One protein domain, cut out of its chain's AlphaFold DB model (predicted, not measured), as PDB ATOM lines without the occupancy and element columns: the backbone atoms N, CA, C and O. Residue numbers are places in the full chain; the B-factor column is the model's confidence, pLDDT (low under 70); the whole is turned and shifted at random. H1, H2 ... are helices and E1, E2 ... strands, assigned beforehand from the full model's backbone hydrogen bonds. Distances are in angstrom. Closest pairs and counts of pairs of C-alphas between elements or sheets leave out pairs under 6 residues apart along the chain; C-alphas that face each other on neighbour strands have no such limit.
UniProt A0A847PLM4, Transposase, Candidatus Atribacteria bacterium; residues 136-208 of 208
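AT A GLANCE: This is residues 136 to 208 of the 208 residues of the protein "Transposase" of Candidatus Atribacteria bacterium (UniProt A0A847PLM4). One twisted sheet of five strands has a single short helix, H1, over one face. The printed part has 73 residues, with E1, E2, H1, E3, E4, E5 along it. The mixed sheet runs E2, E1, E5, E4, E3; the class is mostly strand. The whole is compact, radius of gyration of the C-alphas 12.0 A, spans 31 by 27 by 23 A.

IN THESE COORDINATES: E1, residues 145 to 149, 13.2 A, begins at C-alpha (213.294, 196.602, 186.288). E2, 155 to 158, measures 7.7 A; H1, 166 to 171, 9.0 A; E3, 177 to 184, 21.6 A; E4, 187 to 194, 22.1 A. E5, 200 to 207, 20.5 A, ends at C-alpha (224.737, 206.389, 177.253).

HOW THE PARTS SIT: E1 and E2 form an antiparallel hairpin; N 148 and O 157 are within hydrogen-bond range, 2.8 A. E1 and E5 are parallel, with N 147 and O 203 at 3.0 A. E3, E4, E5 form a meander, each antiparallel to its predecessor: N 180 and O 191, 2.9 A; N 204 and O 190, 2.9 A. H1, with every O i to N i+4 pair within range, is over E5, height over the sheet 8.5 A; their closest C-alphas, Ile 169 and Leu 201, are 7.4 A apart.

THE WHOLE: The farthest C-alphas, Asn 173 and Asn 186, are 33.6 A apart. The printed part has no cut and no long link. Residues 171 to 174 have pLDDT under 70.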
ATOM      1  N   ILE A 136     223.401 192.432 184.463       83.25
ATOM      2  CA  ILE A 136     221.988 192.854 184.497       83.25
ATOM      3  C   ILE A 136     221.037 191.836 185.161       83.25
ATOM      4  O   ILE A 136     220.010 192.224 185.700       83.25
ATOM      5  N   LYS A 137     221.408 190.548 185.205       81.62
ATOM      6  CA  LYS A 137     220.670 189.477 185.907       81.62
ATOM      7  C   LYS A 137     220.833 189.492 187.438       81.62
ATOM      8  O   LYS A 137     220.260 188.639 188.102       81.62
ATOM      9  N   PHE A 138     221.645 190.399 187.984       85.44
ATOM     10  CA  PHE A 138     221.921 190.504 189.418       85.44
ATOM     11  C   PHE A 138     220.680 190.905 190.220       85.44
ATOM     12  O   PHE A 138     220.476 190.380 191.307       85.44
ATOM     13  N   VAL A 139     219.839 191.785 189.666       89.06
ATOM     14  CA  VAL A 139     218.596 192.227 190.312       89.06
ATOM     15  C   VAL A 139     217.398 191.664 189.565       89.06
ATOM     16  O   VAL A 139     217.317 191.755 188.336       89.06
ATOM     17  N   SER A 140     216.450 191.107 190.319       89.12
ATOM     18  CA  SER A 140     215.179 190.623 189.785       89.12
ATOM     19  C   SER A 140     214.370 191.771 189.162       89.12
ATOM     20  O   SER A 140     214.231 192.824 189.790       89.12
ATOM     21  N   PRO A 141     213.760 191.578 187.975       87.81
ATOM     22  CA  PRO A 141     212.889 192.583 187.364       87.81
ATOM     23  C   PRO A 141     211.648 192.909 188.208       87.81
ATOM     24  O   PRO A 141     211.048 193.956 187.993       87.81
ATOM     25  N   TYR A 142     211.273 192.049 189.164       87.06
ATOM     26  CA  TYR A 142     210.177 192.312 190.104       87.06
ATOM     27  C   TYR A 142     210.559 193.304 191.209       87.06
ATOM     28  O   TYR A 142     209.693 194.001 191.727       87.06
ATOM     29  N   THR A 143     211.842 193.368 191.572       90.00
ATOM     30  CA  THR A 143     212.350 194.312 192.576       90.00
ATOM     31  C   THR A 143     212.649 195.663 191.942       90.00
ATOM     32  O   THR A 143     212.251 196.702 192.458       90.00
ATOM     33  N   LEU A 144     213.371 195.641 190.823       93.44
ATOM     34  CA  LEU A 144     213.721 196.821 190.052       93.44
ATOM     35  C   LEU A 144     213.952 196.393 188.609       93.44
ATOM     36  O   LEU A 144     214.913 195.686 188.298       93.44
ATOM     37  N   HIS A 145     213.092 196.840 187.707       94.12
ATOM     38  CA  HIS A 145     213.294 196.602 186.288       94.12
ATOM     39  C   HIS A 145     214.376 197.528 185.739       94.12
ATOM     40  O   HIS A 145     214.331 198.738 185.939       94.12
ATOM     41  N   ILE A 146     215.350 196.985 185.017       94.81
ATOM     42  CA  ILE A 146     216.447 197.769 184.449       94.81
ATOM     43  C   ILE A 146     216.489 197.517 182.954       94.81
ATOM     44  O   ILE A 146     216.703 196.385 182.524       94.81
ATOM     45  N   ALA A 147     216.344 198.585 182.178       94.69
ATOM     46  CA  ALA A 147     216.462 198.566 180.729       94.69
ATOM     47  C   ALA A 147     217.570 199.515 180.274       94.69
ATOM     48  O   ALA A 147     217.656 200.661 180.710       94.69
ATOM     49  N   VAL A 148     218.419 199.045 179.370       94.38
ATOM     50  CA  VAL A 148     219.473 199.847 178.749       94.38
ATOM     51  C   VAL A 148     219.131 200.019 177.283       94.38
ATOM     52  O   VAL A 148     218.890 199.031 176.589       94.38
ATOM     53  N   HIS A 149     219.129 201.263 176.830       94.44
ATOM     54  CA  HIS A 149     218.805 201.643 175.463       94.44
ATOM     55  C   HIS A 149     220.034 202.236 174.764       94.44
ATOM     56  O   HIS A 149     220.952 202.720 175.432       94.44
ATOM     57  N   SER A 150     220.049 202.190 173.432       93.25
ATOM     58  CA  SER A 150     220.992 202.944 172.605       93.25
ATOM     59  C   SER A 150     220.681 204.441 172.658       93.25
ATOM     60  O   SER A 150     219.662 204.861 173.218       93.25
ATOM     61  N   GLU A 151     221.552 205.246 172.053       88.31
ATOM     62  CA  GLU A 151     221.318 206.681 171.861       88.31
ATOM     63  C   GLU A 151     220.029 206.934 171.064       88.31
ATOM     64  O   GLU A 151     219.189 207.720 171.503       88.31
ATOM     65  N   ASP A 152     219.790 206.138 170.018       88.12
ATOM     66  CA  ASP A 152     218.567 206.172 169.193       88.12
ATOM     67  C   ASP A 152     217.314 205.624 169.903       88.12
ATOM     68  O   ASP A 152     216.232 205.552 169.325       88.12
ATOM     69  N   GLY A 153     217.438 205.181 171.158       86.50
ATOM     70  CA  GLY A 153     216.320 204.675 171.954       86.50
ATOM     71  C   GLY A 153     215.965 203.204 171.728       86.50
ATOM     72  O   GLY A 153     214.998 202.730 172.321       86.50
ATOM     73  N   LYS A 154     216.747 202.444 170.950       90.88
ATOM     74  CA  LYS A 154     216.546 200.996 170.778       90.88
ATOM     75  C   LYS A 154     216.912 200.250 172.062       90.88
ATOM     76  O   LYS A 154     217.987 200.466 172.617       90.88
ATOM     77  N   LEU A 155     216.058 199.336 172.524       92.19
ATOM     78  CA  LEU A 155     216.368 198.486 173.679       92.19
ATOM     79  C   LEU A 155     217.561 197.567 173.363       92.19
ATOM     80  O   LEU A 155     217.485 196.729 172.467       92.19
ATOM     81  N   LEU A 156     218.649 197.706 174.123       91.62
ATOM     82  CA  LEU A 156     219.854 196.882 173.997       91.62
ATOM     83  C   LEU A 156     219.804 195.667 174.921       91.62
ATOM     84  O   LEU A 156     220.096 194.548 174.511       91.62
ATOM     85  N   ARG A 157     219.461 195.885 176.196       91.88
ATOM     86  CA  ARG A 157     219.390 194.821 177.207       91.88
ATOM     87  C   ARG A 157     218.419 195.165 178.323       91.88
ATOM     88  O   ARG A 157     218.235 196.331 178.660       91.88
ATOM     89  N   CYS A 158     217.863 194.132 178.937       93.69
ATOM     90  CA  CYS A 158     216.973 194.229 180.084       93.69
ATOM     91  C   CYS A 158     217.254 193.083 181.075       93.69
ATOM     92  O   CYS A 158     217.813 192.059 180.681       93.69
ATOM     93  N   ASN A 159     216.866 193.232 182.343       93.69
ATOM     94  CA  ASN A 159     216.888 192.143 183.326       93.69
ATOM     95  C   ASN A 159     215.692 191.171 183.233       93.69
ATOM     96  O   ASN A 159     215.655 190.180 183.965       93.69
ATOM     97  N   CYS A 160     214.726 191.397 182.336       90.75
ATOM     98  CA  CYS A 160     213.648 190.442 182.064       90.75
ATOM     99  C   CYS A 160     214.156 189.124 181.458       90.75
ATOM    100  O   CYS A 160     215.126 189.087 180.701       90.75
ATOM    101  N   LYS A 161     213.426 188.033 181.723       82.94
ATOM    102  CA  LYS A 161     213.544 186.789 180.952       82.94
ATOM    103  C   LYS A 161     212.673 186.896 179.695       82.94
ATOM    104  O   LYS A 161     211.459 187.046 179.814       82.94
ATOM    105  N   GLY A 162     213.280 186.796 178.513       83.38
ATOM    106  CA  GLY A 162     212.573 186.887 177.230       83.38
ATOM    107  C   GLY A 162     212.263 188.330 176.820       83.38
ATOM    108  O   GLY A 162     213.118 189.206 176.946       83.38
ATOM    109  N   LYS A 163     211.047 188.578 176.310       83.88
ATOM    110  CA  LYS A 163     210.600 189.926 175.917       83.88
ATOM    111  C   LYS A 163     210.547 190.856 177.134       83.88
ATOM    112  O   LYS A 163     210.215 190.432 178.241       83.88
ATOM    113  N   CYS A 164     210.878 192.128 176.922       85.81
ATOM    114  CA  CYS A 164     210.810 193.146 177.963       85.81
ATOM    115  C   CYS A 164     209.364 193.304 178.454       85.81
ATOM    116  O   CYS A 164     208.444 193.408 177.649       85.81
ATOM    117  N   LYS A 165     209.177 193.304 179.776       84.38
ATOM    118  CA  LYS A 165     207.864 193.394 180.431       84.38
ATOM    119  C   LYS A 165     207.642 194.748 181.112       84.38
ATOM    120  O   LYS A 165     206.794 194.857 181.989       84.38
ATOM    121  N   MET A 166     208.403 195.772 180.730       85.00
ATOM    122  CA  MET A 166     208.387 197.081 181.387       85.00
ATOM    123  C   MET A 166     206.995 197.713 181.422       85.00
ATOM    124  O   MET A 166     206.569 198.196 182.461       85.00
ATOM    125  N   GLU A 167     206.257 197.638 180.316       80.69
ATOM    126  CA  GLU A 167     204.895 198.172 180.232       80.69
ATOM    127  C   GLU A 167     203.956 197.496 181.233       80.69
ATOM    128  O   GLU A 167     203.211 198.174 181.931       80.69
ATOM    129  N   SER A 168     204.061 196.175 181.406       79.81
ATOM    130  CA  SER A 168     203.240 195.445 182.382       79.81
ATOM    131  C   SER A 168     203.514 195.848 183.835       79.81
ATOM    132  O   SER A 168     202.627 195.730 184.675       79.81
ATOM    133  N   ILE A 169     204.708 196.371 184.137       79.38
ATOM    134  CA  ILE A 169     205.053 196.879 185.475       79.38
ATOM    135  C   ILE A 169     204.314 198.189 185.763       79.38
ATOM    136  O   ILE A 169     203.994 198.469 186.917       79.38
ATOM    137  N   PHE A 170     204.040 198.982 184.726       76.44
ATOM    138  CA  PHE A 170     203.315 200.245 184.839       76.44
ATOM    139  C   PHE A 170     201.800 200.049 184.749       76.44
ATOM    140  O   PHE A 170     201.061 200.668 185.506       76.44
ATOM    141  N   SER A 171     201.341 199.156 183.870       65.19
ATOM    142  CA  SER A 171     199.914 198.886 183.655       65.19
ATOM    143  C   SER A 171     199.312 197.937 184.696       65.19
ATOM    144  O   SER A 171     198.105 197.961 184.927       65.19
ATOM    145  N   GLY A 172     200.125 197.104 185.351       57.56
ATOM    146  CA  GLY A 172     199.677 196.257 186.452       57.56
ATOM    147  C   GLY A 172     199.287 197.101 187.668       57.56
ATOM    148  O   GLY A 172     200.161 197.622 188.361       57.56
ATOM    149  N   ASN A 173     197.980 197.180 187.940       55.34
ATOM    150  CA  ASN A 173     197.332 197.848 189.083       55.34
ATOM    151  C   ASN A 173     197.082 199.368 188.965       55.34
ATOM    152  O   ASN A 173     197.001 200.019 190.001       55.34
ATOM    153  N   ASN A 174     196.944 199.952 187.762       61.00
ATOM    154  CA  ASN A 174     196.664 201.399 187.601       61.00
ATOM    155  C   ASN A 174     197.666 202.310 188.344       61.00
ATOM    156  O   ASN A 174     197.317 203.380 188.841       61.00
ATOM    157  N   LYS A 175     198.931 201.887 188.451       70.62
ATOM    158  CA  LYS A 175     199.941 202.648 189.187       70.62
ATOM    159  C   LYS A 175     200.267 203.933 188.441       70.62
ATOM    160  O   LYS A 175     200.803 203.902 187.334       70.62
ATOM    161  N   GLU A 176     200.006 205.074 189.067       85.25
ATOM    162  CA  GLU A 176     200.515 206.344 188.566       85.25
ATOM    163  C   GLU A 176     202.035 206.396 188.763       85.25
ATOM    164  O   GLU A 176     202.549 206.165 189.858       85.25
ATOM    165  N   VAL A 177     202.777 206.696 187.694       90.81
ATOM    166  CA  VAL A 177     204.245 206.648 187.700       90.81
ATOM    167  C   VAL A 177     204.837 208.047 187.572       90.81
ATOM    168  O   VAL A 177     204.644 208.734 186.570       90.81
ATOM    169  N   ILE A 178     205.655 208.436 188.550       93.94
ATOM    170  CA  ILE A 178     206.490 209.638 188.501       93.94
ATOM    171  C   ILE A 178     207.826 209.297 187.837       93.94
ATOM    172  O   ILE A 178     208.427 208.257 188.103       93.94
ATOM    173  N   ARG A 179     208.336 210.202 186.995       95.31
ATOM    174  CA  ARG A 179     209.641 210.059 186.336       95.31
ATOM    175  C   ARG A 179     210.637 211.061 186.914       95.31
ATOM    176  O   ARG A 179     210.341 212.250 186.988       95.31
ATOM    177  N   LYS A 180     211.826 210.593 187.295       97.12
ATOM    178  CA  LYS A 180     212.951 211.444 187.719       97.12
ATOM    179  C   LYS A 180     214.178 211.164 186.865       97.12
ATOM    180  O   LYS A 180     214.545 210.009 186.668       97.12
ATOM    181  N   ASN A 181     214.819 212.226 186.389       97.31
ATOM    182  CA  ASN A 181     216.027 212.130 185.580       97.31
ATOM    183  C   ASN A 181     217.268 212.320 186.455       97.31
ATOM    184  O   ASN A 181     217.327 213.229 187.282       97.31
ATOM    185  N   PHE A 182     218.266 211.475 186.239       96.69
ATOM    186  CA  PHE A 182     219.568 211.529 186.883       96.69
ATOM    187  C   PHE A 182     220.665 211.427 185.827       96.69
ATOM    188  O   PHE A 182     220.487 210.844 184.758       96.69
ATOM    189  N   ALA A 183     221.830 211.969 186.152       94.62
ATOM    190  CA  ALA A 183     223.033 211.835 185.354       94.62
ATOM    191  C   ALA A 183     224.133 211.299 186.269       94.62
ATOM    192  O   ALA A 183     224.529 211.979 187.212       94.62
ATOM    193  N   TYR A 184     224.619 210.087 186.008       93.62
ATOM    194  CA  TYR A 184     225.663 209.466 186.825       93.62
ATOM    195  C   TYR A 184     226.590 208.626 185.958       93.62
ATOM    196  O   TYR A 184     226.125 207.890 185.086       93.62
ATOM    197  N   SER A 185     227.903 208.753 186.177       88.81
ATOM    198  CA  SER A 185     228.912 208.203 185.263       88.81
ATOM    199  C   SER A 185     228.607 208.637 183.809       88.81
ATOM    200  O   SER A 185     228.206 209.786 183.580       88.81
ATOM    201  N   ASN A 186     228.727 207.721 182.848       91.00
ATOM    202  CA  ASN A 186     228.466 207.940 181.423       91.00
ATOM    203  C   ASN A 186     227.013 207.623 181.024       91.00
ATOM    204  O   ASN A 186     226.761 207.281 179.874       91.00
ATOM    205  N   TYR A 187     226.056 207.699 181.960       94.06
ATOM    206  CA  TYR A 187     224.647 207.395 181.694       94.06
ATOM    207  C   TYR A 187     223.701 208.543 182.068       94.06
ATOM    208  O   TYR A 187     223.839 209.183 183.119       94.06
ATOM    209  N   LYS A 188     222.699 208.768 181.212       96.31
ATOM    210  CA  LYS A 188     221.434 209.438 181.534       96.31
ATOM    211  C   LYS A 188     220.473 208.361 182.034       96.31
ATOM    212  O   LYS A 188     220.249 207.363 181.351       96.31
ATOM    213  N   ILE A 189     219.944 208.543 183.237       97.12
ATOM    214  CA  ILE A 189     219.125 207.550 183.931       97.12
ATOM    215  C   ILE A 189     217.739 208.144 184.156       97.12
ATOM    216  O   ILE A 189     217.610 209.180 184.805       97.12
ATOM    217  N   LYS A 190     216.700 207.483 183.652       97.19
ATOM    218  CA  LYS A 190     215.305 207.817 183.944       97.19
ATOM    219  C   LYS A 190     214.758 206.796 184.930       97.19
ATOM    220  O   LYS A 190     214.624 205.621 184.603       97.19
ATOM    221  N   LEU A 191     214.465 207.245 186.143       97.31
ATOM    222  CA  LEU A 191     213.892 206.422 187.199       97.31
ATOM    223  C   LEU A 191     212.370 206.576 187.205       97.31
ATOM    224  O   LEU A 191     211.859 207.695 187.273       97.31
ATOM    225  N   HIS A 192     211.669 205.454 187.151       95.75
ATOM    226  CA  HIS A 192     210.219 205.336 187.233       95.75
ATOM    227  C   HIS A 192     209.849 204.945 188.658       95.75
ATOM    228  O   HIS A 192     210.343 203.941 189.176       95.75
ATOM    229  N   ILE A 193     209.013 205.755 189.292       95.31
ATOM    230  CA  ILE A 193     208.684 205.676 190.712       95.31
ATOM    231  C   ILE A 193     207.171 205.543 190.839       95.31
ATOM    232  O   ILE A 193     206.436 206.291 190.200       95.31
ATOM    233  N   ASP A 194     206.725 204.614 191.670       93.75
ATOM    234  CA  ASP A 194     205.323 204.495 192.055       93.75
ATOM    235  C   ASP A 194     204.877 205.742 192.833       93.75
ATOM    236  O   ASP A 194     205.499 206.083 193.839       93.75
ATOM    237  N   LYS A 195     203.833 206.441 192.380       92.06
ATOM    238  CA  LYS A 195     203.359 207.676 193.021       92.06
ATOM    239  C   LYS A 195     202.837 207.432 194.435       92.06
ATOM    240  O   LYS A 195     203.048 208.283 195.291       92.06
ATOM    241  N   GLU A 196     202.195 206.291 194.678       91.56
ATOM    242  CA  GLU A 196     201.588 205.982 195.975       91.56
ATOM    243  C   GLU A 196     202.651 205.571 196.998       91.56
ATOM    244  O   GLU A 196     202.761 206.156 198.072       91.56
ATOM    245  N   SER A 197     203.485 204.584 196.655       91.94
ATOM    246  CA  SER A 197     204.481 204.067 197.597       91.94
ATOM    247  C   SER A 197     205.814 204.820 197.587       91.94
ATOM    248  O   SER A 197     206.656 204.551 198.448       91.94
ATOM    249  N   ALA A 198     206.042 205.706 196.611       94.94
ATOM    250  CA  ALA A 198     207.320 206.359 196.314       94.94
ATOM    251  C   ALA A 198     208.492 205.381 196.088       94.94
ATOM    252  O   ALA A 198     209.658 205.756 196.182       94.94
ATOM    253  N   LYS A 199     208.215 204.107 195.781       94.44
ATOM    254  CA  LYS A 199     209.257 203.107 195.518       94.44
ATOM    255  C   LYS A 199     209.688 203.138 194.047       94.44
ATOM    256  O   LYS A 199     208.833 203.207 193.161       94.44
ATOM    257  N   PRO A 200     210.996 203.035 193.750       95.50
ATOM    258  CA  PRO A 200     211.479 202.763 192.401       95.50
ATOM    259  C   PRO A 200     210.901 201.464 191.844       95.50
ATOM    260  O   PRO A 200     210.999 200.420 192.481       95.50
ATOM    261  N   LEU A 201     210.345 201.539 190.638       94.19
ATOM    262  CA  LEU A 201     209.818 200.399 189.890       94.19
ATOM    263  C   LEU A 201     210.761 200.001 188.755       94.19
ATOM    264  O   LEU A 201     211.012 198.817 188.524       94.19
ATOM    265  N   ALA A 202     211.292 200.994 188.038       95.12
ATOM    266  CA  ALA A 202     212.158 200.751 186.896       95.12
ATOM    267  C   ALA A 202     213.197 201.856 186.679       95.12
ATOM    268  O   ALA A 202     212.982 203.009 187.049       95.12
ATOM    269  N   ALA A 203     214.303 201.512 186.028       96.06
ATOM    270  CA  ALA A 203     215.337 202.432 185.580       96.06
ATOM    271  C   ALA A 203     215.650 202.204 184.095       96.06
ATOM    272  O   ALA A 203     216.017 201.099 183.689       96.06
ATOM    273  N   GLU A 204     215.548 203.262 183.292       95.44
ATOM    274  CA  GLU A 204     216.064 203.292 181.923       95.44
ATOM    275  C   GLU A 204     217.427 203.966 181.920       95.44
ATOM    276  O   GLU A 204     217.569 205.083 182.417       95.44
ATOM    277  N   LEU A 205     218.420 203.322 181.319       96.12
ATOM    278  CA  LEU A 205     219.744 203.892 181.129       96.12
ATOM    279  C   LEU A 205     219.996 204.126 179.647       96.12
ATOM    280  O   LEU A 205     219.756 203.241 178.823       96.12
ATOM    281  N   ARG A 206     220.526 205.302 179.330       94.69
ATOM    282  CA  ARG A 206     221.046 205.663 178.009       94.69
ATOM    283  C   ARG A 206     222.475 206.171 178.167       94.69
ATOM    284  O   ARG A 206     222.703 206.937 179.107       94.69
ATOM    285  N   PRO A 207     223.428 205.749 177.323       91.81
ATOM    286  CA  PRO A 207     224.737 206.389 177.253       91.81
ATOM    287  C   PRO A 207     224.597 207.911 177.091       91.81
ATOM    288  O   PRO A 207     223.591 208.396 176.564       91.81
ATOM    289  N   LYS A 208     225.539 208.654 177.668       86.00
ATOM    290  CA  LYS A 208     225.603 210.114 177.560       86.00
ATOM    291  C   LYS A 208     226.212 210.554 176.251       86.00
ATOM    292  O   LYS A 208     227.249 209.957 175.899       86.00
TER     293      LYS A 208